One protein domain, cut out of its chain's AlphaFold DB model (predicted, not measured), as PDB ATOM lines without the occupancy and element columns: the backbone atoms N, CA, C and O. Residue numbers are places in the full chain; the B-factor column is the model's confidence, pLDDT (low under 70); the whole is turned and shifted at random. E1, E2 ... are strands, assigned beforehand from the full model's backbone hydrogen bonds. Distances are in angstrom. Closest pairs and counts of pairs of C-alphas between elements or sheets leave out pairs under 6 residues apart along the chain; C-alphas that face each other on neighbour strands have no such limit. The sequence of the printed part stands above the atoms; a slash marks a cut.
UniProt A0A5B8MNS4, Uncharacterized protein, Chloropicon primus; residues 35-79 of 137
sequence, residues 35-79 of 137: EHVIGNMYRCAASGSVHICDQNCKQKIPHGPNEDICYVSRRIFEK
ATOM      1  N   GLU A  35     106.687 133.218  98.854       91.56
ATOM      2  CA  GLU A  35     107.635 132.667  99.811       91.56
ATOM      3  C   GLU A  35     108.667 131.821  99.060       91.56
ATOM      4  O   GLU A  35     108.323 130.970  98.235       91.56
ATOM      5  N   HIS A  36     109.953 132.046  99.320       92.00
ATOM      6  CA  HIS A  36     111.004 131.163  98.816       92.00
ATOM      7  C   HIS A  36     111.091 129.932  99.714       92.00
ATOM      8  O   HIS A  36     111.224 130.067 100.926       92.00
ATOM      9  N   VAL A  37     110.993 128.741  99.122       90.81
ATOM     10  CA  VAL A  37     111.010 127.484  99.882       90.81
ATOM     11  C   VAL A  37     112.418 126.906  99.876       90.81
ATOM     12  O   VAL A  37     113.071 126.826 100.912       90.81
ATOM     13  N   ILE A  38     112.903 126.500  98.699       91.25
ATOM     14  CA  ILE A  38     114.240 125.926  98.532       91.25
ATOM     15  C   ILE A  38     114.680 125.994  97.068       91.25
ATOM     16  O   ILE A  38     113.893 125.749  96.155       91.25
ATOM     17  N   GLY A  39     115.954 126.311  96.819       90.12
ATOM     18  CA  GLY A  39     116.534 126.307  95.472       90.12
ATOM     19  C   GLY A  39     115.759 127.190  94.486       90.12
ATOM     20  O   GLY A  39     115.729 128.412  94.636       90.12
ATOM     21  N   ASN A  40     115.133 126.562  93.489       90.56
ATOM     22  CA  ASN A  40     114.331 127.225  92.454       90.56
ATOM     23  C   ASN A  40     112.814 127.143  92.721       90.56
ATOM     24  O   ASN A  40     112.021 127.468  91.838       90.56
ATOM     25  N   MET A  41     112.408 126.684  93.905       91.50
ATOM     26  CA  MET A  41     111.016 126.482  94.297       91.50
ATOM     27  C   MET A  41     110.502 127.645  95.150       91.50
ATOM     28  O   MET A  41     111.111 128.029  96.151       91.50
ATOM     29  N   TYR A  42     109.346 128.168  94.760       91.50
ATOM     30  CA  TYR A  42     108.663 129.293  95.385       91.50
ATOM     31  C   TYR A  42     107.200 128.931  95.630       91.50
ATOM     32  O   TYR A  42     106.604 128.219  94.828       91.50
ATOM     33  N   ARG A  43     106.597 129.421  96.707       90.19
ATOM     34  CA  ARG A  43     105.193 129.189  97.045       90.19
ATOM     35  C   ARG A  43     104.446 130.513  97.054       90.19
ATOM     36  O   ARG A  43     104.855 131.451  97.723       90.19
ATOM     37  N   CYS A  44     103.351 130.600  96.314       90.19
ATOM     38  CA  CYS A  44     102.462 131.751  96.373       90.19
ATOM     39  C   CYS A  44     101.566 131.626  97.614       90.19
ATOM     40  O   CYS A  44     100.864 130.629  97.766       90.19
ATOM     41  N   ALA A  45     101.567 132.622  98.498       86.94
ATOM     42  CA  ALA A  45     100.727 132.634  99.695       86.94
ATOM     43  C   ALA A  45      99.244 132.880  99.367       86.94
ATOM     44  O   ALA A  45      98.372 132.380 100.070       86.94
ATOM     45  N   ALA A  46      98.955 133.600  98.275       85.44
ATOM     46  CA  ALA A  46      97.587 133.933  97.872       85.44
ATOM     47  C   ALA A  46      96.815 132.728  97.308       85.44
ATOM     48  O   ALA A  46      95.633 132.564  97.593       85.44
ATOM     49  N   SER A  47      97.474 131.882  96.511       86.25
ATOM     50  CA  SER A  47      96.869 130.694  95.886       86.25
ATOM     51  C   SER A  47      97.289 129.376  96.537       86.25
ATOM     52  O   SER A  47      96.700 128.336  96.259       86.25
ATOM     53  N   GLY A  48      98.357 129.380  97.337       86.69
ATOM     54  CA  GLY A  48      99.016 128.163  97.810       86.69
ATOM     55  C   GLY A  48      99.777 127.394  96.723       86.69
ATOM     56  O   GLY A  48     100.312 126.326  97.022       86.69
ATOM     57  N   SER A  49      99.847 127.898  95.481       86.31
ATOM     58  CA  SER A  49     100.497 127.204  94.361       86.31
ATOM     59  C   SER A  49     102.020 127.263  94.454       86.31
ATOM     60  O   SER A  49     102.607 128.284  94.819       86.31
ATOM     61  N   VAL A  50     102.672 126.158  94.093       87.56
ATOM     62  CA  VAL A  50     104.135 126.053  94.060       87.56
ATOM     63  C   VAL A  50     104.636 126.301  92.639       87.56
ATOM     64  O   VAL A  50     104.211 125.653  91.688       87.56
ATOM     65  N   HIS A  51     105.563 127.242  92.508       87.38
ATOM     66  CA  HIS A  51     106.202 127.659  91.270       87.38
ATOM     67  C   HIS A  51     107.651 127.187  91.251       87.38
ATOM     68  O   HIS A  51     108.437 127.493  92.148       87.38
ATOM     69  N   ILE A  52     108.021 126.481  90.187       89.56
ATOM     70  CA  ILE A  52     109.409 126.119  89.907       89.56
ATOM     71  C   ILE A  52     109.925 127.113  88.870       89.56
ATOM     72  O   ILE A  52     109.426 127.180  87.749       89.56
ATOM     73  N   CYS A  53     110.892 127.930  89.270       89.69
ATOM     74  CA  CYS A  53     111.460 128.972  88.426       89.69
ATOM     75  C   CYS A  53     112.740 128.462  87.757       89.69
ATOM     76  O   CYS A  53     113.837 128.629  88.288       89.69
ATOM     77  N   ASP A  54     112.586 127.836  86.594       88.12
ATOM     78  CA  ASP A  54     113.664 127.388  85.711       88.12
ATOM     79  C   ASP A  54     113.654 128.161  84.373       88.12
ATOM     80  O   ASP A  54     112.893 129.113  84.183       88.12
ATOM     81  N   GLN A  55     114.488 127.741  83.414       84.88
ATOM     82  CA  GLN A  55     114.522 128.335  82.067       84.88
ATOM     83  C   GLN A  55     113.183 128.179  81.314       84.88
ATOM     84  O   GLN A  55     112.855 128.981  80.432       84.88
ATOM     85  N   ASN A  56     112.377 127.177  81.679       83.50
ATOM     86  CA  ASN A  56     111.085 126.880  81.072       83.50
ATOM     87  C   ASN A  56     109.901 127.524  81.815       83.50
ATOM     88  O   ASN A  56     108.740 127.249  81.500       83.50
ATOM     89  N   CYS A  57     110.161 128.429  82.763       86.75
ATOM     90  CA  CYS A  57     109.102 129.168  83.430       86.75
ATOM     91  C   CYS A  57     108.236 129.900  82.389       86.75
ATOM     92  O   CYS A  57     108.750 130.625  81.528       86.75
ATOM     93  N   LYS A  58     106.917 129.684  82.455       84.25
ATOM     94  CA  LYS A  58     105.929 130.275  81.534       84.25
ATOM     95  C   LYS A  58     105.506 131.690  81.936       84.25
ATOM     96  O   LYS A  58     104.952 132.413  81.123       84.25
ATOM     97  N   GLN A  59     105.784 132.091  83.176       86.31
ATOM     98  CA  GLN A  59     105.420 133.397  83.741       86.31
ATOM     99  C   GLN A  59     106.581 134.397  83.684       86.31
ATOM    100  O   GLN A  59     106.743 135.240  84.570       86.31
ATOM    101  N   LYS A  60     107.429 134.252  82.663       90.50
ATOM    102  CA  LYS A  60     108.501 135.193  82.360       90.50
ATOM    103  C   LYS A  60     107.993 136.243  81.382       90.50
ATOM    104  O   LYS A  60     107.259 135.919  80.449       90.50
ATOM    105  N   ILE A  61     108.378 137.486  81.611       89.56
ATOM    106  CA  ILE A  61     108.081 138.613  80.734       89.56
ATOM    107  C   ILE A  61     109.377 139.177  80.159       89.56
ATOM    108  O   ILE A  61     110.379 139.214  80.873       89.56
ATOM    109  N   PRO A  62     109.378 139.649  78.904       90.56
ATOM    110  CA  PRO A  62     110.528 140.350  78.349       90.56
ATOM    111  C   PRO A  62     110.855 141.591  79.186       90.56
ATOM    112  O   PRO A  62     109.992 142.445  79.387       90.56
ATOM    113  N   HIS A  63     112.090 141.682  79.675       89.44
ATOM    114  CA  HIS A  63     112.601 142.852  80.395       89.44
ATOM    115  C   HIS A  63     113.555 143.677  79.525       89.44
ATOM    116  O   HIS A  63     113.506 144.903  79.535       89.44
ATOM    117  N   GLY A  64     114.380 142.994  78.728       88.00
ATOM    118  CA  GLY A  64     115.353 143.596  77.825       88.00
ATOM    119  C   GLY A  64     115.377 142.910  76.456       88.00
ATOM    120  O   GLY A  64     114.609 141.982  76.199       88.00
ATOM    121  N   PRO A  65     116.274 143.334  75.549       86.31
ATOM    122  CA  PRO A  65     116.355 142.778  74.198       86.31
ATOM    123  C   PRO A  65     116.710 141.283  74.180       86.31
ATOM    124  O   PRO A  65     116.266 140.563  73.290       86.31
ATOM    125  N   ASN A  66     117.476 140.814  75.171       87.00
ATOM    126  CA  ASN A  66     117.886 139.415  75.316       87.00
ATOM    127  C   ASN A  66     117.613 138.870  76.727       87.00
ATOM    128  O   ASN A  66     118.259 137.917  77.146       87.00
ATOM    129  N   GLU A  67     116.702 139.486  77.475       90.31
ATOM    130  CA  GLU A  67     116.492 139.186  78.892       90.31
ATOM    131  C   GLU A  67     115.002 139.079  79.194       90.31
ATOM    132  O   GLU A  67     114.231 139.985  78.870       90.31
ATOM    133  N   ASP A  68     114.616 137.995  79.858       91.50
ATOM    134  CA  ASP A  68     113.274 137.777  80.381       91.50
ATOM    135  C   ASP A  68     113.333 137.727  81.917       91.50
ATOM    136  O   ASP A  68     114.226 137.111  82.493       91.50
ATOM    137  N   ILE A  69     112.369 138.330  82.609       90.88
ATOM    138  CA  ILE A  69     112.268 138.308  84.073       90.88
ATOM    139  C   ILE A  69     111.037 137.517  84.516       90.88
ATOM    140  O   ILE A  69     109.949 137.675  83.967       90.88
ATOM    141  N   CYS A  70     111.183 136.653  85.521       90.56
ATOM    142  CA  CYS A  70     110.046 135.957  86.128       90.56
ATOM    143  C   CYS A  70     109.411 136.807  87.235       90.56
ATOM    144  O   CYS A  70     110.116 137.261  88.134       90.56
ATOM    145  N   TYR A  71     108.082 136.955  87.242       86.88
ATOM    146  CA  TYR A  71     107.375 137.667  88.320       86.88
ATOM    147  C   TYR A  71     107.579 137.035  89.700       86.88
ATOM    148  O   TYR A  71     107.594 137.743  90.706       86.88
ATOM    149  N   VAL A  72     107.732 135.708  89.739       88.62
ATOM    150  CA  VAL A  72     107.757 134.947  90.987       88.62
ATOM    151  C   VAL A  72     109.131 135.001  91.645       88.62
ATOM    152  O   VAL A  72     109.271 135.483  92.765       88.62
ATOM    153  N   SER A  73     110.166 134.544  90.938       87.12
ATOM    154  CA  SER A  73     111.533 134.533  91.472       87.12
ATOM    155  C   SER A  73     112.252 135.873  91.358       87.12
ATOM    156  O   SER A  73     113.312 136.031  91.960       87.12
ATOM    157  N   ARG A  74     111.735 136.803  90.539       86.88
ATOM    158  CA  ARG A  74     112.409 138.051  90.129       86.88
ATOM    159  C   ARG A  74     113.802 137.831  89.533       86.88
ATOM    160  O   ARG A  74     114.588 138.767  89.437       86.88
ATOM    161  N   ARG A  75     114.117 136.599  89.120       88.75
ATOM    162  CA  ARG A  75     115.367 136.283  88.430       88.75
ATOM    163  C   ARG A  75     115.267 136.680  86.967       88.75
ATOM    164  O   ARG A  75     114.223 136.493  86.336       88.75
ATOM    165  N   ILE A  76     116.381 137.190  86.464       89.25
ATOM    166  CA  ILE A  76     116.595 137.500  85.058       89.25
ATOM    167  C   ILE A  76     117.147 136.239  84.392       89.25
ATOM    168  O   ILE A  76     118.080 135.611  84.892       89.25
ATOM    169  N   PHE A  77     116.531 135.855  83.284       86.19
ATOM    170  CA  PHE A  77     116.924 134.750  82.433       86.19
ATOM    171  C   PHE A  77     117.377 135.318  81.094       86.19
ATOM    172  O   PHE A  77     116.661 136.098  80.466       86.19
ATOM    173  N   GLU A  78     118.548 134.899  80.630       87.25
ATOM    174  CA  GLU A  78     118.986 135.217  79.278       87.25
ATOM    175  C   GLU A  78     118.098 134.480  78.277       87.25
ATOM    176  O   GLU A  78     117.955 133.252  78.298       87.25
ATOM    177  N   LYS A  79     117.483 135.238  77.379       81.50
ATOM    178  CA  LYS A  79     116.713 134.685  76.280       81.50
ATOM    179  C   LYS A  79     117.693 134.002  75.339       81.50
ATOM    180  O   LYS A  79     118.584 134.650  74.787       81.50
TER     181      LYS A  79
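What this domain is: This is residues 35 to 79 of the 137 residues of an uncharacterized protein of Chloropicon primus (UniProt A0A5B8MNS4). Two small three-stranded sheets, each a strand that turns back on itself twice, stand one after the other as two lobes of an elongated domain, E1, E2 and E3 in the first and E4, E5 and E6 in the second. The sheets are separate, not face to face, and the chain passes from one to the other once, through residues 53 to 59. The printed part has 45 residues with no named helix and six named strands, E1 to E6 in order along the chain; the class is all strand. The sheet orders are E1 - E2 - E3 and E4 - E5 - E6, both antiparallel. The whole is only just compact, close to loose, with a radius of gyration of the C-alphas of 10.7 A, and it spans 32 by 19 by 14 A.

Where its parts are: Find C-alpha 35 at (107.635, 132.667, 99.811); from there strand E1 runs over residues 35 to 38, 9.5 A long. E2, residues 41 to 44, covers 10.3 A, and E3, residues 50 to 52, covers 6.7 A. Go on to C-alpha 60 at (108.501, 135.193, 82.360), where E4 begins; it is the longest strand by residues, 60 to 64, and measures 11.8 A. E5, residues 67 to 70, is 10.2 A long. E6, residues 76 to 78, is 6.7 A long and ends at C-alpha 78, (118.986, 135.217, 79.278).

How they stand to each other: Start with E1, E2 and E3, a meander, in which each strand is the antiparallel neighbour of the one before. E1 and E2 form a hairpin at 158 degrees between their directions; look for N 35 and O 43, 2.8 A apart and within hydrogen-bond range. E2 and E3 form a hairpin at 144 degrees, with N 51 and O 42 at 2.7 A. E4, E5 and E6 are a second meander. In the hairpin of E4 and E5, at 145 degrees, you will find N 61 and O 69 at 2.8 A and the facing C-alphas of Lys 60 and Cys 70 at 4.1 A. In the hairpin of E5 and E6, at 141 degrees, N 77 and O 68 are 2.7 A apart. E2 and E5 are inner strands, and E3 and E4 are apart.

The domain as a whole: The two C-alphas farthest apart are those of Gly 48 and Pro 65, at 32.7 A. The printed part runs from residue 35 to 79 and has no cut. The link from E3 to E4, with 7 residues, is short; the other four links are tight, and no link is long. The mean pLDDT of the printed part of this model is 88.4, and no printed residue is under 70.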